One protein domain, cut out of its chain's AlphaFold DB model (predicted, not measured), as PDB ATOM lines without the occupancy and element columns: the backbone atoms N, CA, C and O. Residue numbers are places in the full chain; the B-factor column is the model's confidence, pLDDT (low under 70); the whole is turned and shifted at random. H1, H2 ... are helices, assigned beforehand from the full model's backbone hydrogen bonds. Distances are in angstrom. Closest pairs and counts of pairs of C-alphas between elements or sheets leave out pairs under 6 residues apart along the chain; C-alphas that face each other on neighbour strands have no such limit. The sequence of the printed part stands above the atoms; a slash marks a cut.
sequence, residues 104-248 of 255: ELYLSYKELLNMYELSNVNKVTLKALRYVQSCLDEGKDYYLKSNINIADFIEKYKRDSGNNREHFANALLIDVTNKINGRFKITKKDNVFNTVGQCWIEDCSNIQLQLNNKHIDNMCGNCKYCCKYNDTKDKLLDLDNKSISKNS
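Overview. This is residues 104 to 248 of the 255 residues of an uncharacterized protein of Lachnospiraceae bacterium (UniProt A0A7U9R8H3). Two lobes lie along the longest axis: a helical body in which H3 and H6 pack at a steep tilt with H1, H2, H4 and H5 around them, and a looser end made of long loops, residues 181 to 203 and 221 to 231, with the short helices H7 and H8. H9 runs back from that looser end toward the body, and H10 follows it beside H1. The printed part has 145 residues, with ten named helices, H1 to H10 in order, holding 85 of them, and no named strand: the class is all helix. It is compact, with a radius of gyration of the C-alphas of 15.4 A, and spans 47 by 31 by 28 A.

Arrangement. Start at H1, residues 104 to 107, which touches residues 169 to 173 alone of H6, residues 165 to 180, with 4 pairs of C-alphas within 8 A; the closest are the C-alphas of Leu 107 and Leu 173, 6.4 A apart. H2, residues 110 to 117, and H3, residues 123 to 137, form a helical hairpin at a shallow tilt of 8 degrees, opposite ways, closest at the C-alphas of Leu 113 and Leu 129, 7.1 A apart. H3 and H6 are the hubs, touching four helices each. They touch each other at a steep tilt of 58 degrees, opposite ways, closest at the C-alphas of Thr 125 and Leu 172, 7.1 A. H4, residues 148 to 157, touches H3 at a steep tilt of 51 degrees, closest at the C-alphas of Ala 128 and Asn 149, 4.9 A. H5, residues 159 to 162, touches residues 167 to 172 of H6 alone, closest at the C-alphas of Ser 161 and Phe 168, 4.3 A. H7, residues 204 to 208, and H8, residues 213 to 220, are close but not clearly touching, and both are apart from H6. H9, residues 232 to 242, is close to H2 but not clearly touching. H10, residues 244 to 247, and H1 only just touch, with 3 pairs of C-alphas within 8 A. Every O i to N i+4 pair is within hydrogen-bond range in H3, H6, H7, H8 and H9, against 3 of 4 in H2 and 5 of 6 in H4; H1, H5 and H10 are too short for such a pair.

Along the chain. Find C-alpha 104 at (133.963, 162.465, 69.907), where H1 begins. H3 is 21.2 A long, H4 14.1 A and H9 15.4 A. H6 runs 22.7 A from C-alpha 165 at (138.530, 153.961, 66.727). H10 ends at C-alpha 247, (126.718, 163.726, 80.211).

Size, cuts and confidence. The C-alphas farthest apart, of Ser 146 and Asn 213, are 47.4 A apart. The printed part has no cut. The links H6 to H7 and H8 to H9 are long. The mean pLDDT of the printed part is 87.7; residues 159, 182, 188 to 192 and 194 to 195 are under 70.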
ATOM      1  N   GLU A 104     135.291 162.864  69.433       93.88
ATOM      2  CA  GLU A 104     133.963 162.465  69.907       93.88
ATOM      3  C   GLU A 104     133.149 163.643  70.431       93.88
ATOM      4  O   GLU A 104     131.921 163.621  70.328       93.88
ATOM      5  N   LEU A 105     133.807 164.702  70.912       93.75
ATOM      6  CA  LEU A 105     133.136 165.930  71.328       93.75
ATOM      7  C   LEU A 105     132.353 166.551  70.164       93.75
ATOM      8  O   LEU A 105     131.182 166.892  70.314       93.75
ATOM      9  N   TYR A 106     132.965 166.636  68.982       93.81
ATOM     10  CA  TYR A 106     132.306 167.187  67.798       93.81
ATOM     11  C   TYR A 106     131.458 166.157  67.061       93.81
ATOM     12  O   TYR A 106     130.382 166.498  66.581       93.81
ATOM     13  N   LEU A 107     131.880 164.893  66.987       95.94
ATOM     14  CA  LEU A 107     131.067 163.854  66.345       95.94
ATOM     15  C   LEU A 107     129.734 163.653  67.067       95.94
ATOM     16  O   LEU A 107     128.725 163.449  66.399       95.94
ATOM     17  N   SER A 108     129.700 163.781  68.397       95.88
ATOM     18  CA  SER A 108     128.461 163.747  69.189       95.88
ATOM     19  C   SER A 108     127.640 165.041  69.134       95.88
ATOM     20  O   SER A 108     126.497 165.049  69.589       95.88
ATOM     21  N   TYR A 109     128.184 166.137  68.599       95.38
ATOM     22  CA  TYR A 109     127.482 167.414  68.550       95.38
ATOM     23  C   TYR A 109     126.299 167.347  67.579       95.38
ATOM     24  O   TYR A 109     126.468 167.204  66.366       95.38
ATOM     25  N   LYS A 110     125.079 167.479  68.110       93.25
ATOM     26  CA  LYS A 110     123.834 167.284  67.346       93.25
ATOM     27  C   LYS A 110     123.753 168.129  66.074       93.25
ATOM     28  O   LYS A 110     123.323 167.639  65.033       93.25
ATOM     29  N   GLU A 111     124.208 169.378  66.123       93.12
ATOM     30  CA  GLU A 111     124.104 170.277  64.969       93.12
ATOM     31  C   GLU A 111     125.123 169.950  63.868       93.12
ATOM     32  O   GLU A 111     124.931 170.376  62.730       93.12
ATOM     33  N   LEU A 112     126.171 169.161  64.153       93.50
ATOM     34  CA  LEU A 112     127.101 168.678  63.125       93.50
ATOM     35  C   LEU A 112     126.362 167.871  62.054       93.50
ATOM     36  O   LEU A 112     126.586 168.079  60.860       93.50
ATOM     37  N   LEU A 113     125.447 166.993  62.475       92.56
ATOM     38  CA  LEU A 113     124.627 166.202  61.564       92.56
ATOM     39  C   LEU A 113     123.687 167.097  60.755       92.56
ATOM     40  O   LEU A 113     123.673 166.992  59.530       92.56
ATOM     41  N   ASN A 114     122.983 168.023  61.415       90.56
ATOM     42  CA  ASN A 114     122.087 168.975  60.750       90.56
ATOM     43  C   ASN A 114     122.831 169.782  59.672       90.56
ATOM     44  O   ASN A 114     122.372 169.902  58.538       90.56
ATOM     45  N   MET A 115     124.017 170.304  59.996       90.00
ATOM     46  CA  MET A 115     124.848 171.048  59.046       90.00
ATOM     47  C   MET A 115     125.334 170.187  57.880       90.00
ATOM     48  O   MET A 115     125.359 170.651  56.735       90.00
ATOM     49  N   TYR A 116     125.726 168.941  58.155       90.81
ATOM     50  CA  TYR A 116     126.164 168.025  57.112       90.81
ATOM     51  C   TYR A 116     125.015 167.695  56.153       90.81
ATOM     52  O   TYR A 116     125.207 167.767  54.943       90.81
ATOM     53  N   GLU A 117     123.815 167.419  56.670       90.50
ATOM     54  CA  GLU A 117     122.613 167.118  55.879       90.50
ATOM     55  C   GLU A 117     122.177 168.262  54.956       90.50
ATOM     56  O   GLU A 117     121.679 168.012  53.859       90.50
ATOM     57  N   LEU A 118     122.420 169.510  55.361       85.62
ATOM     58  CA  LEU A 118     122.167 170.705  54.549       85.62
ATOM     59  C   LEU A 118     123.230 170.954  53.460       85.62
ATOM     60  O   LEU A 118     123.092 171.893  52.672       85.62
ATOM     61  N   SER A 119     124.293 170.149  53.423       81.31
ATOM     62  CA  SER A 119     125.410 170.260  52.480       81.31
ATOM     63  C   SER A 119     125.311 169.210  51.358       81.31
ATOM     64  O   SER A 119     124.401 168.384  51.326       81.31
ATOM     65  N   ASN A 120     126.248 169.203  50.401       75.69
ATOM     66  CA  ASN A 120     126.309 168.154  49.369       75.69
ATOM     67  C   ASN A 120     126.796 166.818  49.975       75.69
ATOM     68  O   ASN A 120     127.993 166.509  49.955       75.69
ATOM     69  N   VAL A 121     125.861 166.067  50.567       83.94
ATOM     70  CA  VAL A 121     126.122 164.882  51.395       83.94
ATOM     71  C   VAL A 121     126.691 163.697  50.626       83.94
ATOM     72  O   VAL A 121     126.192 163.291  49.573       83.94
ATOM     73  N   ASN A 122     127.674 163.027  51.230       92.06
ATOM     74  CA  ASN A 122     127.994 161.659  50.862       92.06
ATOM     75  C   ASN A 122     127.131 160.683  51.677       92.06
ATOM     76  O   ASN A 122     127.153 160.706  52.905       92.06
ATOM     77  N   LYS A 123     126.399 159.786  51.001       93.75
ATOM     78  CA  LYS A 123     125.515 158.815  51.671       93.75
ATOM     79  C   LYS A 123     126.258 157.869  52.624       93.75
ATOM     80  O   LYS A 123     125.682 157.485  53.635       93.75
ATOM     81  N   VAL A 124     127.501 157.494  52.311       95.75
ATOM     82  CA  VAL A 124     128.323 156.618  53.164       95.75
ATOM     83  C   VAL A 124     128.716 157.358  54.442       95.75
ATOM     84  O   VAL A 124     128.443 156.871  55.534       95.75
ATOM     85  N   THR A 125     129.251 158.574  54.314       95.88
ATOM     86  CA  THR A 125     129.578 159.433  55.464       95.88
ATOM     87  C   THR A 125     128.354 159.725  56.325       95.88
ATOM     88  O   THR A 125     128.438 159.628  57.542       95.88
ATOM     89  N   LEU A 126     127.202 160.033  55.720       96.06
ATOM     90  CA  LEU A 126     125.977 160.326  56.466       96.06
ATOM     91  C   LEU A 126     125.527 159.133  57.321       96.06
ATOM     92  O   LEU A 126     125.160 159.311  58.480       96.06
ATOM     93  N   LYS A 127     125.568 157.912  56.767       96.88
ATOM     94  CA  LYS A 127     125.252 156.688  57.519       96.88
ATOM     95  C   LYS A 127     126.225 156.471  58.676       96.88
ATOM     96  O   LYS A 127     125.777 156.197  59.785       96.88
ATOM     97  N   ALA A 128     127.525 156.629  58.424       97.50
ATOM     98  CA  ALA A 128     128.556 156.514  59.450       97.50
ATOM     99  C   ALA A 128     128.351 157.544  60.573       97.50
ATOM    100  O   ALA A 128     128.306 157.164  61.738       97.50
ATOM    101  N   LEU A 129     128.136 158.820  60.232       97.44
ATOM    102  CA  LEU A 129     127.905 159.899  61.196       97.44
ATOM    103  C   LEU A 129     126.663 159.649  62.059       97.44
ATOM    104  O   LEU A 129     126.751 159.739  63.280       97.44
ATOM    105  N   ARG A 130     125.527 159.280  61.450       97.38
ATOM    106  CA  ARG A 130     124.295 158.957  62.193       97.38
ATOM    107  C   ARG A 130     124.491 157.778  63.144       97.38
ATOM    108  O   ARG A 130     124.035 157.826  64.282       97.38
ATOM    109  N   TYR A 131     125.172 156.730  62.681       97.94
ATOM    110  CA  TYR A 131     125.458 155.558  63.501       97.94
ATOM    111  C   TYR A 131     126.362 155.907  64.693       97.94
ATOM    112  O   TYR A 131     126.027 155.574  65.827       97.94
ATOM    113  N   VAL A 132     127.449 156.648  64.455       97.69
ATOM    114  CA  VAL A 132     128.357 157.120  65.512       97.69
ATOM    115  C   VAL A 132     127.621 157.990  66.527       97.69
ATOM    116  O   VAL A 132     127.762 157.753  67.723       97.69
ATOM    117  N   GLN A 133     126.801 158.947  66.081       96.62
ATOM    118  CA  GLN A 133     126.018 159.794  66.987       96.62
ATOM    119  C   GLN A 133     125.073 158.985  67.873       96.62
ATOM    120  O   GLN A 133     125.065 159.193  69.082       96.62
ATOM    121  N   SER A 134     124.341 158.026  67.298       96.38
ATOM    122  CA  SER A 134     123.449 157.143  68.062       96.38
ATOM    123  C   SER A 134     124.213 156.351  69.124       96.38
ATOM    124  O   SER A 134     123.786 156.285  70.272       96.38
ATOM    125  N   CYS A 135     125.366 155.776  68.769       96.56
ATOM    126  CA  CYS A 135     126.200 155.043  69.719       96.56
ATOM    127  C   CYS A 135     126.734 155.947  70.837       96.56
ATOM    128  O   CYS A 135     126.679 155.551  71.999       96.56
ATOM    129  N   LEU A 136     127.215 157.151  70.510       94.81
ATOM    130  CA  LEU A 136     127.735 158.103  71.495       94.81
ATOM    131  C   LEU A 136     126.641 158.604  72.450       94.81
ATOM    132  O   LEU A 136     126.885 158.672  73.654       94.81
ATOM    133  N   ASP A 137     125.436 158.898  71.952       91.81
ATOM    134  CA  ASP A 137     124.292 159.278  72.796       91.81
ATOM    135  C   ASP A 137     123.860 158.134  73.738       91.81
ATOM    136  O   ASP A 137     123.406 158.392  74.852       91.81
ATOM    137  N   GLU A 138     124.042 156.875  73.325       92.38
ATOM    138  CA  GLU A 138     123.747 155.677  74.126       92.38
ATOM    139  C   GLU A 138     124.925 155.197  74.998       92.38
ATOM    140  O   GLU A 138     124.786 154.203  75.713       92.38
ATOM    141  N   GLY A 139     126.088 155.855  74.937       90.38
ATOM    142  CA  GLY A 139     127.293 155.435  75.663       90.38
ATOM    143  C   GLY A 139     127.878 154.096  75.190       90.38
ATOM    144  O   GLY A 139     128.491 153.374  75.976       90.38
ATOM    145  N   LYS A 140     127.670 153.733  73.920       92.12
ATOM    146  CA  LYS A 140     128.127 152.477  73.309       92.12
ATOM    147  C   LYS A 140     129.348 152.692  72.422       92.12
ATOM    148  O   LYS A 140     129.506 153.735  71.791       92.12
ATOM    149  N   ASP A 141     130.184 151.662  72.316       92.06
ATOM    150  CA  ASP A 141     131.248 151.641  71.314       92.06
ATOM    151  C   ASP A 141     130.647 151.540  69.902       92.06
ATOM    152  O   ASP A 141     129.801 150.684  69.632       92.06
ATOM    153  N   TYR A 142     131.081 152.419  69.000       95.00
ATOM    154  CA  TYR A 142     130.672 152.415  67.598       95.00
ATOM    155  C   TYR A 142     131.668 151.684  66.692       95.00
ATOM    156  O   TYR A 142     131.332 151.366  65.552       95.00
ATOM    157  N   TYR A 143     132.902 151.430  67.129       94.25
ATOM    158  CA  TYR A 143     133.954 150.980  66.227       94.25
ATOM    159  C   TYR A 143     134.035 149.455  66.143       94.25
ATOM    160  O   TYR A 143     134.836 148.795  66.803       94.25
ATOM    161  N   LEU A 144     133.229 148.891  65.246       93.25
ATOM    162  CA  LEU A 144     133.300 147.485  64.862       93.25
ATOM    163  C   LEU A 144     133.460 147.375  63.343       93.25
ATOM    164  O   LEU A 144     132.550 147.726  62.598       93.25
ATOM    165  N   LYS A 145     134.600 146.846  62.879       91.69
ATOM    166  CA  LYS A 145     134.931 146.761  61.439       91.69
ATOM    167  C   LYS A 145     133.928 145.953  60.608       91.69
ATOM    168  O   LYS A 145     133.860 146.156  59.405       91.69
ATOM    169  N   SER A 146     133.177 145.041  61.227       92.38
ATOM    170  CA  SER A 146     132.121 144.264  60.566       92.38
ATOM    171  C   SER A 146     130.761 144.969  60.535       92.38
ATOM    172  O   SER A 146     129.859 144.508  59.839       92.38
ATOM    173  N   ASN A 147     130.580 146.075  61.266       96.38
ATOM    174  CA  ASN A 147     129.366 146.877  61.165       96.38
ATOM    175  C   ASN A 147     129.337 147.582  59.805       96.38
ATOM    176  O   ASN A 147     130.270 148.308  59.471       96.38
ATOM    177  N   ILE A 148     128.251 147.418  59.049       96.31
ATOM    178  CA  ILE A 148     128.151 147.926  57.675       96.31
ATOM    179  C   ILE A 148     128.364 149.445  57.563       96.31
ATOM    180  O   ILE A 148     129.015 149.902  56.630       96.31
ATOM    181  N   ASN A 149     127.900 150.237  58.540       96.50
ATOM    182  CA  ASN A 149     128.054 151.696  58.513       96.50
ATOM    183  C   ASN A 149     129.521 152.123  58.680       96.50
ATOM    184  O   ASN A 149     129.927 153.161  58.164       96.50
ATOM    185  N   ILE A 150     130.305 151.320  59.403       96.25
ATOM    186  CA  ILE A 150     131.738 151.526  59.627       96.25
ATOM    187  C   ILE A 150     132.540 150.957  58.451       96.25
ATOM    188  O   ILE A 150     133.414 151.635  57.916       96.25
ATOM    189  N   ALA A 151     132.209 149.739  58.016       95.38
ATOM    190  CA  ALA A 151     132.870 149.030  56.925       95.38
ATOM    191  C   ALA A 151     132.813 149.818  55.608       95.38
ATOM    192  O   ALA A 151     133.862 150.065  55.013       95.38
ATOM    193  N   ASP A 152     131.624 150.292  55.209       96.00
ATOM    194  CA  ASP A 152     131.435 151.071  53.977       96.00
ATOM    195  C   ASP A 152     132.294 152.349  53.985       96.00
ATOM    196  O   ASP A 152     132.873 152.743  52.967       96.00
ATOM    197  N   PHE A 153     132.392 153.016  55.141       96.25
ATOM    198  CA  PHE A 153     133.205 154.221  55.290       96.25
ATOM    199  C   PHE A 153     134.699 153.901  55.185       96.25
ATOM    200  O   PHE A 153     135.414 154.552  54.419       96.25
ATOM    201  N   ILE A 154     135.169 152.868  55.890       95.38
ATOM    202  CA  ILE A 154     136.569 152.427  55.830       95.38
ATOM    203  C   ILE A 154     136.957 152.042  54.399       95.38
ATOM    204  O   ILE A 154     138.016 152.447  53.920       95.38
ATOM    205  N   GLU A 155     136.114 151.295  53.688       94.00
ATOM    206  CA  GLU A 155     136.386 150.880  52.309       94.00
ATOM    207  C   GLU A 155     136.525 152.087  51.373       94.00
ATOM    208  O   GLU A 155     137.431 152.147  50.533       94.00
ATOM    209  N   LYS A 156     135.651 153.083  51.550       92.69
ATOM    210  CA  LYS A 156     135.637 154.298  50.740       92.69
ATOM    211  C   LYS A 156     136.861 155.184  50.975       92.69
ATOM    212  O   LYS A 156     137.434 155.684  50.007       92.69
ATOM    213  N   TYR A 157     137.229 155.415  52.235       87.12
ATOM    214  CA  TYR A 157     138.258 156.394  52.611       87.12
ATOM    215  C   TYR A 157     139.651 155.773  52.825       87.12
ATOM    216  O   TYR A 157     140.648 156.491  52.753       87.12
ATOM    217  N   LYS A 158     139.729 154.440  52.944       80.56
ATOM    218  CA  LYS A 158     140.936 153.588  52.968       80.56
ATOM    219  C   LYS A 158     141.975 153.950  54.049       80.56
ATOM    220  O   LYS A 158     141.794 154.863  54.854       80.56
ATOM    221  N   ARG A 159     143.063 153.161  54.047       68.69
ATOM    222  CA  ARG A 159     144.325 153.279  54.808       68.69
ATOM    223  C   ARG A 159     144.132 153.492  56.308       68.69
ATOM    224  O   ARG A 159     144.025 152.509  57.026       68.69
ATOM    225  N   ASP A 160     144.058 154.738  56.758       79.19
ATOM    226  CA  ASP A 160     144.137 155.049  58.186       79.19
ATOM    227  C   ASP A 160     142.783 154.966  58.890       79.19
ATOM    228  O   ASP A 160     142.720 154.580  60.054       79.19
ATOM    229  N   SER A 161     141.684 155.227  58.175       86.19
ATOM    230  CA  SER A 161     140.322 155.214  58.742       86.19
ATOM    231  C   SER A 161     139.918 153.874  59.374       86.19
ATOM    232  O   SER A 161     139.011 153.838  60.199       86.19
ATOM    233  N   GLY A 162     140.585 152.776  59.002       87.88
ATOM    234  CA  GLY A 162     140.349 151.435  59.534       87.88
ATOM    235  C   GLY A 162     141.398 150.941  60.533       87.88
ATOM    236  O   GLY A 162     141.383 149.756  60.868       87.88
ATOM    237  N   ASN A 163     142.324 151.779  61.004       89.56
ATOM    238  CA  ASN A 163     143.361 151.341  61.943       89.56
ATOM    239  C   ASN A 163     142.763 151.059  63.328       89.56
ATOM    240  O   ASN A 163     142.751 149.914  63.784       89.56
ATOM    241  N   ASN A 164     142.189 152.082  63.959       90.25
ATOM    242  CA  ASN A 164     141.534 152.010  65.265       90.25
ATOM    243  C   ASN A 164     140.370 153.026  65.336       90.25
ATOM    244  O   ASN A 164     140.120 153.763  64.379       90.25
ATOM    245  N   ARG A 165     139.669 153.061  66.477       92.31
ATOM    246  CA  ARG A 165     138.530 153.961  66.727       92.31
ATOM    247  C   ARG A 165     138.891 155.443  66.600       92.31
ATOM    248  O   ARG A 165     138.089 156.205  66.068       92.31
ATOM    249  N   GLU A 166     140.083 155.830  67.045       89.75
ATOM    250  CA  GLU A 166     140.585 157.209  66.992       89.75
ATOM    251  C   GLU A 166     140.801 157.660  65.543       89.75
ATOM    252  O   GLU A 166     140.283 158.686  65.106       89.75
ATOM    253  N   HIS A 167     141.507 156.848  64.752       90.81
ATOM    254  CA  HIS A 167     141.757 157.146  63.349       90.81
ATOM    255  C   HIS A 167     140.461 157.180  62.537       90.81
ATOM    256  O   HIS A 167     140.319 158.024  61.651       90.81
ATOM    257  N   PHE A 168     139.506 156.300  62.854       94.75
ATOM    258  CA  PHE A 168     138.169 156.354  62.277       94.75
ATOM    259  C   PHE A 168     137.454 157.664  62.632       94.75
ATOM    260  O   PHE A 168     136.957 158.343  61.733       94.75
ATOM    261  N   ALA A 169     137.434 158.041  63.917       94.31
ATOM    262  CA  ALA A 169     136.799 159.267  64.397       94.31
ATOM    263  C   ALA A 169     137.380 160.504  63.703       94.31
ATOM    264  O   ALA A 169     136.643 161.324  63.158       94.31
ATOM    265  N   ASN A 170     138.708 160.587  63.631       91.81
ATOM    266  CA  ASN A 170     139.409 161.680  62.971       91.81
ATOM    267  C   ASN A 170     139.098 161.730  61.469       91.81
ATOM    268  O   ASN A 170     138.781 162.794  60.940       91.81
ATOM    269  N   ALA A 171     139.127 160.590  60.772       93.38
ATOM    270  CA  ALA A 171     138.797 160.540  59.348       93.38
ATOM    271  C   ALA A 171     137.348 160.975  59.075       93.38
ATOM    272  O   ALA A 171     137.100 161.747  58.144       93.38
ATOM    273  N   LEU A 172     136.401 160.516  59.899       95.12
ATOM    274  CA  LEU A 172     134.997 160.896  59.801       95.12
ATOM    275  C   LEU A 172     134.801 162.389  60.071       95.12
ATOM    276  O   LEU A 172     134.163 163.070  59.269       95.12
ATOM    277  N   LEU A 173     135.388 162.919  61.147       93.50
ATOM    278  CA  LEU A 173     135.275 164.334  61.497       93.50
ATOM    279  C   LEU A 173     135.877 165.229  60.408       93.50
ATOM    280  O   LEU A 173     135.257 166.217  60.015       93.50
ATOM    281  N   ILE A 174     137.042 164.865  59.865       90.25
ATOM    282  CA  ILE A 174     137.670 165.584  58.751       90.25
ATOM    283  C   ILE A 174     136.760 165.575  57.518       90.25
ATOM    284  O   ILE A 174     136.550 166.629  56.921       90.25
ATOM    285  N   ASP A 175     136.216 164.423  57.105       91.31
ATOM    286  CA  ASP A 175     135.336 164.357  55.927       91.31
ATOM    287  C   ASP A 175     134.067 165.194  56.127       91.31
ATOM    288  O   ASP A 175     133.735 166.015  55.269       91.31
ATOM    289  N   VAL A 176     133.406 165.052  57.279       91.94
ATOM    290  CA  VAL A 176     132.181 165.788  57.611       91.94
ATOM    291  C   VAL A 176     132.439 167.294  57.609       91.94
ATOM    292  O   VAL A 176     131.768 168.043  56.898       91.94
ATOM    293  N   THR A 177     133.454 167.745  58.341       89.31
ATOM    294  CA  THR A 177     133.752 169.175  58.490       89.31
ATOM    295  C   THR A 177     134.300 169.811  57.211       89.31
ATOM    296  O   THR A 177     133.986 170.966  56.922       89.31
ATOM    297  N   ASN A 178     135.026 169.062  56.371       85.94
ATOM    298  CA  ASN A 178     135.429 169.528  55.039       85.94
ATOM    299  C   ASN A 178     134.223 169.866  54.151       85.94
ATOM    300  O   ASN A 178     134.300 170.790  53.341       85.94
ATOM    301  N   LYS A 179     133.118 169.118  54.264       84.88
ATOM    302  CA  LYS A 179     131.912 169.347  53.447       84.88
ATOM    303  C   LYS A 179     131.074 170.528  53.916       84.88
ATOM    304  O   LYS A 179     130.383 171.115  53.089       84.88
ATOM    305  N   ILE A 180     131.196 170.905  55.187       80.00
ATOM    306  CA  ILE A 180     130.579 172.115  55.749       80.00
ATOM    307  C   ILE A 180     131.297 173.391  55.235       80.00
ATOM    308  O   ILE A 180     130.741 174.485  55.311       80.00
ATOM    309  N   ASN A 181     132.455 173.226  54.567       70.12
ATOM    310  CA  ASN A 181     133.246 174.249  53.868       70.12
ATOM    311  C   ASN A 181     133.920 175.273  54.808       70.12
ATOM    312  O   ASN A 181     133.589 175.403  55.979       70.12
ATOM    313  N   GLY A 182     134.901 176.020  54.302       69.69
ATOM    314  CA  GLY A 182     135.513 177.144  55.010       69.69
ATOM    315  C   GLY A 182     136.366 176.778  56.236       69.69
ATOM    316  O   GLY A 182     137.002 175.727  56.282       69.69
ATOM    317  N   ARG A 183     136.386 177.665  57.246       74.75
ATOM    318  CA  ARG A 183     137.118 177.496  58.524       74.75
ATOM    319  C   ARG A 183     136.398 176.566  59.520       74.75
ATOM    320  O   ARG A 183     136.769 176.513  60.685       74.75
ATOM    321  N   PHE A 184     135.384 175.822  59.066       78.81
ATOM    322  CA  PHE A 184     134.708 174.775  59.844       78.81
ATOM    323  C   PHE A 184     135.430 173.438  59.808       78.81
ATOM    324  O   PHE A 184     135.098 172.547  60.577       78.81
ATOM    325  N   LYS A 185     136.409 173.255  58.925       81.88
ATOM    326  CA  LYS A 185     137.240 172.054  58.952       81.88
ATOM    327  C   LYS A 185     137.858 171.887  60.346       81.88
ATOM    328  O   LYS A 185     138.242 172.885  60.934       81.88
ATOM    329  N   ILE A 186     137.960 170.667  60.857       82.81
ATOM    330  CA  ILE A 186     138.728 170.335  62.067       82.81
ATOM    331  C   ILE A 186     139.842 169.375  61.644       82.81
ATOM    332  O   ILE A 186     139.582 168.411  60.925       82.81
ATOM    333  N   THR A 187     141.089 169.648  62.032       75.69
ATOM    334  CA  THR A 187     142.248 168.780  61.759       75.69
ATOM    335  C   THR A 187     143.158 168.707  62.966       75.69
ATOM    336  O   THR A 187     143.436 169.752  63.533       75.69
ATOM    337  N   LYS A 188     143.716 167.530  63.277       66.00
ATOM    338  CA  LYS A 188     144.674 167.370  64.386       66.00
ATOM    339  C   LYS A 188     145.996 168.148  64.226       66.00
ATOM    340  O   LYS A 188     146.629 168.424  65.229       66.00
ATOM    341  N   LYS A 189     146.418 168.526  63.009       62.88
ATOM    342  CA  LYS A 189     147.695 169.243  62.787       62.88
ATOM    343  C   LYS A 189     147.613 170.726  63.180       62.88
ATOM    344  O   LYS A 189     146.602 171.365  62.901       62.88
ATOM    345  N   ASP A 190     148.711 171.249  63.734       57.94
ATOM    346  CA  ASP A 190     149.009 172.679  63.924       57.94
ATOM    347  C   ASP A 190     147.956 173.477  64.704       57.94
ATOM    348  O   ASP A 190     147.419 174.458  64.191       57.94
ATOM    349  N   ASN A 191     147.699 173.097  65.964       63.78
ATOM    350  CA  ASN A 191     146.748 173.784  66.842       63.78
ATOM    351  C   ASN A 191     145.384 173.944  66.161       63.78
ATOM    352  O   ASN A 191     145.075 175.002  65.618       63.78
ATOM    353  N   VAL A 192     144.575 172.883  66.235       65.19
ATOM    354  CA  VAL A 192     143.277 172.670  65.562       65.19
ATOM    355  C   VAL A 192     142.407 173.919  65.364       65.19
ATOM    356  O   VAL A 192     141.682 173.960  64.377       65.19
ATOM    357  N   PHE A 193     142.478 174.898  66.277       73.06
ATOM    358  CA  PHE A 193     141.667 176.117  66.327       73.06
ATOM    359  C   PHE A 193     142.421 177.439  66.087       73.06
ATOM    360  O   PHE A 193     141.812 178.488  66.215       73.06
ATOM    361  N   ASN A 194     143.705 177.437  65.715       66.81
ATOM    362  CA  ASN A 194     144.449 178.670  65.398       66.81
ATOM    363  C   ASN A 194     144.314 179.104  63.929       66.81
ATOM    364  O   ASN A 194     144.614 180.243  63.581       66.81
ATOM    365  N   THR A 195     143.919 178.197  63.034       66.81
ATOM    366  CA  THR A 195     143.829 178.473  61.584       66.81
ATOM    367  C   THR A 195     142.639 177.763  60.952       66.81
ATOM    368  O   THR A 195     141.842 178.350  60.218       66.81
ATOM    369  N   VAL A 196     142.513 176.485  61.276       70.75
ATOM    370  CA  VAL A 196     141.398 175.598  60.971       70.75
ATOM    371  C   VAL A 196     140.449 175.633  62.184       70.75
ATOM    372  O   VAL A 196     140.799 176.201  63.210       70.75
ATOM    373  N   GLY A 197     139.201 175.193  62.071       78.31
ATOM    374  CA  GLY A 197     138.279 175.041  63.204       78.31
ATOM    375  C   GLY A 197     137.760 176.311  63.898       78.31
ATOM    376  O   GLY A 197     136.781 176.219  64.633       78.31
ATOM    377  N   GLN A 198     138.347 177.492  63.677       83.69
ATOM    378  CA  GLN A 198     138.027 178.723  64.417       83.69
ATOM    379  C   GLN A 198     136.538 179.052  64.472       83.69
ATOM    380  O   GLN A 198     136.045 179.481  65.508       83.69
ATOM    381  N   CYS A 199     135.794 178.803  63.392       86.00
ATOM    382  CA  CYS A 199     134.366 179.110  63.357       86.00
ATOM    383  C   CYS A 199     133.539 178.353  64.410       86.00
ATOM    384  O   CYS A 199     132.440 178.812  64.729       86.00
ATOM    385  N   TRP A 200     134.046 177.232  64.933       87.25
ATOM    386  CA  TRP A 200     133.410 176.458  66.001       87.25
ATOM    387  C   TRP A 200     133.531 177.101  67.380       87.25
ATOM    388  O   TRP A 200     132.735 176.773  68.252       87.25
ATOM    389  N   ILE A 201     134.503 177.995  67.578       87.81
ATOM    390  CA  ILE A 201     134.820 178.550  68.896       87.81
ATOM    391  C   ILE A 201     134.799 180.073  68.876       87.81
ATOM    392  O   ILE A 201     134.106 180.667  69.680       87.81
ATOM    393  N   GLU A 202     135.512 180.726  67.963       87.12
ATOM    394  CA  GLU A 202     135.633 182.185  67.951       87.12
ATOM    395  C   GLU A 202     134.390 182.860  67.365       87.12
ATOM    396  O   GLU A 202     133.778 182.353  66.420       87.12
ATOM    397  N   ASP A 203     134.042 184.041  67.877       86.44
ATOM    398  CA  ASP A 203     133.032 184.916  67.273       86.44
ATOM    399  C   ASP A 203     133.326 185.150  65.777       86.44
ATOM    400  O   ASP A 203     134.449 185.457  65.365       86.44
ATOM    401  N   CYS A 204     132.292 185.023  64.942       82.56
ATOM    402  CA  CYS A 204     132.415 185.257  63.511       82.56
ATOM    403  C   CYS A 204     132.821 186.695  63.182       82.56
ATOM    404  O   CYS A 204     133.517 186.880  62.185       82.56
ATOM    405  N   SER A 205     132.452 187.684  64.002       83.62
ATOM    406  CA  SER A 205     132.895 189.067  63.811       83.62
ATOM    407  C   SER A 205     134.427 189.176  63.905       83.62
ATOM    408  O   SER A 205     135.066 189.698  62.990       83.62
ATOM    409  N   ASN A 206     135.029 188.554  64.924       85.19
ATOM    410  CA  ASN A 206     136.479 188.506  65.129       85.19
ATOM    411  C   ASN A 206     137.198 187.779  63.988       85.19
ATOM    412  O   ASN A 206     138.230 188.247  63.505       85.19
ATOM    413  N   ILE A 207     136.626 186.675  63.502       84.00
ATOM    414  CA  ILE A 207     137.170 185.943  62.353       84.00
ATOM    415  C   ILE A 207     137.114 186.808  61.086       84.00
ATOM    416  O   ILE A 207     138.083 186.853  60.328       84.00
ATOM    417  N   GLN A 208     136.000 187.504  60.830       85.75
ATOM    418  CA  GLN A 208     135.823 188.329  59.628       85.75
ATOM    419  C   GLN A 208     136.844 189.467  59.542       85.75
ATOM    420  O   GLN A 208     137.306 189.762  58.442       85.75
ATOM    421  N   LEU A 209     137.267 190.041  60.673       87.50
ATOM    422  CA  LEU A 209     138.323 191.064  60.713       87.50
ATOM    423  C   LEU A 209     139.674 190.563  60.175       87.50
ATOM    424  O   LEU A 209     140.500 191.361  59.738       87.50
ATOM    425  N   GLN A 210     139.898 189.248  60.181       86.06
ATOM    426  CA  GLN A 210     141.109 188.605  59.667       86.06
ATOM    427  C   GLN A 210     140.956 188.120  58.211       86.06
ATOM    428  O   GLN A 210     141.889 187.548  57.642       86.06
ATOM    429  N   LEU A 211     139.778 188.294  57.601       83.88
ATOM    430  CA  LEU A 211     139.452 187.817  56.258       83.88
ATOM    431  C   LEU A 211     139.345 188.968  55.254       83.88
ATOM    432  O   LEU A 211     139.010 190.098  55.584       83.88
ATOM    433  N   ASN A 212     139.590 188.656  53.980       87.12
ATOM    434  CA  ASN A 212     139.278 189.580  52.890       87.12
ATOM    435  C   ASN A 212     137.798 189.470  52.477       87.12
ATOM    436  O   ASN A 212     137.166 188.431  52.680       87.12
ATOM    437  N   ASN A 213     137.272 190.512  51.822       85.69
ATOM    438  CA  ASN A 213     135.858 190.596  51.425       85.69
ATOM    439  C   ASN A 213     135.384 189.385  50.604       85.69
ATOM    440  O   ASN A 213     134.316 188.844  50.865       85.69
ATOM    441  N   LYS A 214     136.213 188.876  49.682       82.81
ATOM    442  CA  LYS A 214     135.872 187.696  48.867       82.81
ATOM    443  C   LYS A 214     135.650 186.440  49.721       82.81
ATOM    444  O   LYS A 214     134.773 185.634  49.411       82.81
ATOM    445  N   HIS A 215     136.446 186.246  50.774       81.50
ATOM    446  CA  HIS A 215     136.258 185.137  51.709       81.50
ATOM    447  C   HIS A 215     135.028 185.337  52.590       81.50
ATOM    448  O   HIS A 215     134.311 184.367  52.818       81.50
ATOM    449  N   ILE A 216     134.755 186.565  53.040       83.12
ATOM    450  CA  ILE A 216     133.551 186.880  53.820       83.12
ATOM    451  C   ILE A 216     132.298 186.545  52.997       83.12
ATOM    452  O   ILE A 216     131.470 185.748  53.441       83.12
ATOM    453  N   ASP A 217     132.210 187.043  51.764       81.69
ATOM    454  CA  ASP A 217     131.051 186.823  50.894       81.69
ATOM    455  C   ASP A 217     130.832 185.334  50.595       81.69
ATOM    456  O   ASP A 217     129.718 184.819  50.697       81.69
ATOM    457  N   ASN A 218     131.903 184.606  50.267       80.31
ATOM    458  CA  ASN A 218     131.794 183.204  49.877       80.31
ATOM    459  C   ASN A 218     131.594 182.259  51.079       80.31
ATOM    460  O   ASN A 218     130.735 181.380  51.043       80.31
ATOM    461  N   MET A 219     132.380 182.415  52.149       78.81
ATOM    462  CA  MET A 219     132.365 181.495  53.294       78.81
ATOM    463  C   MET A 219     131.301 181.876  54.323       78.81
ATOM    464  O   MET A 219     130.503 181.027  54.719       78.81
ATOM    465  N   CYS A 220     131.269 183.138  54.760       79.50
ATOM    466  CA  CYS A 220     130.325 183.585  55.786       79.50
ATOM    467  C   CYS A 220     128.909 183.738  55.213       79.50
ATOM    468  O   CYS A 220     127.946 183.354  55.881       79.50
ATOM    469  N   GLY A 221     128.775 184.203  53.965       77.31
ATOM    470  CA  GLY A 221     127.480 184.310  53.280       77.31
ATOM    471  C   GLY A 221     126.749 182.969  53.140       77.31
ATOM    472  O   GLY A 221     125.537 182.893  53.339       77.31
ATOM    473  N   ASN A 222     127.489 181.881  52.901       78.19
ATOM    474  CA  ASN A 222     126.930 180.534  52.737       78.19
ATOM    475  C   ASN A 222     126.929 179.690  54.022       78.19
ATOM    476  O   ASN A 222     126.500 178.534  54.004       78.19
ATOM    477  N   CYS A 223     127.392 180.253  55.138       78.69
ATOM    478  CA  CYS A 223     127.556 179.539  56.395       78.69
ATOM    479  C   CYS A 223     126.217 179.012  56.942       78.69
ATOM    480  O   CYS A 223     125.279 179.784  57.194       78.69
ATOM    481  N   LYS A 224     126.165 177.689  57.159       78.50
ATOM    482  CA  LYS A 224     125.031 176.953  57.745       78.50
ATOM    483  C   LYS A 224     125.184 176.674  59.238       78.50
ATOM    484  O   LYS A 224     124.313 176.030  59.814       78.50
ATOM    485  N   TYR A 225     126.257 177.152  59.866       84.31
ATOM    486  CA  TYR A 225     126.438 176.962  61.296       84.31
ATOM    487  C   TYR A 225     125.368 177.705  62.084       84.31
ATOM    488  O   TYR A 225     125.203 178.917  61.938       84.31
ATOM    489  N   CYS A 226     124.641 176.958  62.910       83.50
ATOM    490  CA  CYS A 226     123.537 177.467  63.716       83.50
ATOM    491  C   CYS A 226     123.985 178.578  64.675       83.50
ATOM    492  O   CYS A 226     123.266 179.559  64.836       83.50
ATOM    493  N   CYS A 227     125.198 178.479  65.227       88.00
ATOM    494  CA  CYS A 227     125.751 179.455  66.167       88.00
ATOM    495  C   CYS A 227     126.658 180.488  65.486       88.00
ATOM    496  O   CYS A 227     127.511 181.085  66.137       88.00
ATOM    497  N   LYS A 228     126.542 180.712  64.169       83.69
ATOM    498  CA  LYS A 228     127.498 181.570  63.445       83.69
ATOM    499  C   LYS A 228     127.592 183.007  63.962       83.69
ATOM    500  O   LYS A 228     128.652 183.591  63.812       83.69
ATOM    501  N   TYR A 229     126.535 183.559  64.554       84.38
ATOM    502  CA  TYR A 229     126.533 184.922  65.109       84.38
ATOM    503  C   TYR A 229     126.705 184.965  66.630       84.38
ATOM    504  O   TYR A 229     126.620 186.038  67.215       84.38
ATOM    505  N   ASN A 230     126.912 183.812  67.259       91.38
ATOM    506  CA  ASN A 230     127.125 183.736  68.693       91.38
ATOM    507  C   ASN A 230     128.576 184.096  69.017       91.38
ATOM    508  O   ASN A 230     129.486 183.835  68.221       91.38
ATOM    509  N   ASP A 231     128.777 184.651  70.208       93.19
ATOM    510  CA  ASP A 231     130.113 184.848  70.747       93.19
ATOM    511  C   ASP A 231     130.756 183.510  71.157       93.19
ATOM    512  O   ASP A 231     130.154 182.431  71.069       93.19
ATOM    513  N   THR A 232     132.011 183.573  71.601       92.88
ATOM    514  CA  THR A 232     132.762 182.384  72.011       92.88
ATOM    515  C   THR A 232     132.092 181.614  73.144       92.88
ATOM    516  O   THR A 232     132.055 180.382  73.128       92.88
ATOM    517  N   LYS A 233     131.531 182.325  74.123       94.88
ATOM    518  CA  LYS A 233     130.907 181.714  75.294       94.88
ATOM    519  C   LYS A 233     129.655 180.948  74.899       94.88
ATOM    520  O   LYS A 233     129.501 179.792  75.286       94.88
ATOM    521  N   ASP A 234     128.797 181.559  74.098       95.19
ATOM    522  CA  ASP A 234     127.552 180.954  73.643       95.19
ATOM    523  C   ASP A 234     127.801 179.752  72.724       95.19
ATOM    524  O   ASP A 234     127.079 178.757  72.807       95.19
ATOM    525  N   LYS A 235     128.849 179.783  71.890       94.50
ATOM    526  CA  LYS A 235     129.268 178.617  71.091       94.50
ATOM    527  C   LYS A 235     129.730 177.454  71.960       94.50
ATOM    528  O   LYS A 235     129.303 176.320  71.743       94.50
ATOM    529  N   LEU A 236     130.572 177.728  72.958       94.69
ATOM    530  CA  LEU A 236     131.048 176.708  73.891       94.69
ATOM    531  C   LEU A 236     129.904 176.128  74.728       94.69
ATOM    532  O   LEU A 236     129.857 174.918  74.923       94.69
ATOM    533  N   LEU A 237     128.954 176.958  75.172       95.75
ATOM    534  CA  LEU A 237     127.755 176.498  75.878       95.75
ATOM    535  C   LEU A 237     126.844 175.651  74.984       95.75
ATOM    536  O   LEU A 237     126.302 174.645  75.445       95.75
ATOM    537  N   ASP A 238     126.658 176.021  73.717       95.62
ATOM    538  CA  ASP A 238     125.874 175.215  72.780       95.62
ATOM    539  C   ASP A 238     126.542 173.853  72.527       95.62
ATOM    540  O   ASP A 238     125.869 172.819  72.598       95.62
ATOM    541  N   LEU A 239     127.869 173.826  72.343       94.62
ATOM    542  CA  LEU A 239     128.644 172.589  72.238       94.62
ATOM    543  C   LEU A 239     128.530 171.740  73.512       94.62
ATOM    544  O   LEU A 239     128.247 170.546  73.420       94.62
ATOM    545  N   ASP A 240     128.693 172.337  74.692       94.88
ATOM    546  CA  ASP A 240     128.572 171.668  75.993       94.88
ATOM    547  C   ASP A 240     127.199 170.989  76.140       94.88
ATOM    548  O   ASP A 240     127.099 169.802  76.433       94.88
ATOM    549  N   ASN A 241     126.119 171.717  75.843       95.12
ATOM    550  CA  ASN A 241     124.746 171.228  75.998       95.12
ATOM    551  C   ASN A 241     124.324 170.185  74.949       95.12
ATOM    552  O   ASN A 241     123.408 169.393  75.200       95.12
ATOM    553  N   LYS A 242     124.935 170.192  73.760       95.06
ATOM    554  CA  LYS A 242     124.495 169.374  72.615       95.06
ATOM    555  C   LYS A 242     125.506 168.324  72.159       95.06
ATOM    556  O   LYS A 242     125.268 167.697  71.130       95.06
ATOM    557  N   SER A 243     126.585 168.111  72.903       94.94
ATOM    558  CA  SER A 243     127.565 167.040  72.682       94.94
ATOM    559  C   SER A 243     127.539 166.013  73.818       94.94
ATOM    560  O   SER A 243     126.720 166.091  74.737       94.94
ATOM    561  N   ILE A 244     128.464 165.055  73.778       93.00
ATOM    562  CA  ILE A 244     128.732 164.105  74.860       93.00
ATOM    563  C   ILE A 244     129.132 164.798  76.176       93.00
ATOM    564  O   ILE A 244     128.951 164.217  77.244       93.00
ATOM    565  N   SER A 245     129.597 166.057  76.130       91.12
ATOM    566  CA  SER A 245     129.978 166.813  77.331       91.12
ATOM    567  C   SER A 245     128.817 167.020  78.309       91.12
ATOM    568  O   SER A 245     129.040 166.967  79.516       91.12
ATOM    569  N   LYS A 246     127.569 167.119  77.827       90.00
ATOM    570  CA  LYS A 246     126.362 167.246  78.672       90.00
ATOM    571  C   LYS A 246     126.206 166.108  79.695       90.00
ATOM    572  O   LYS A 246     125.556 166.294  80.718       90.00
ATOM    573  N   ASN A 247     126.772 164.936  79.390       84.38
ATOM    574  CA  ASN A 247     126.718 163.726  80.211       84.38
ATOM    575  C   ASN A 247     128.031 163.483  80.978       84.38
ATOM    576  O   ASN A 247     128.139 162.498  81.707       84.38
ATOM    577  N   SER A 248     129.042 164.334  80.785       82.25
ATOM    578  CA  SER A 248     130.326 164.238  81.474       82.25
ATOM    579  C   SER A 248     130.175 164.648  82.936       82.25
ATOM    580  O   SER A 248     129.414 165.556  83.272       82.25
TER     581      SER A 248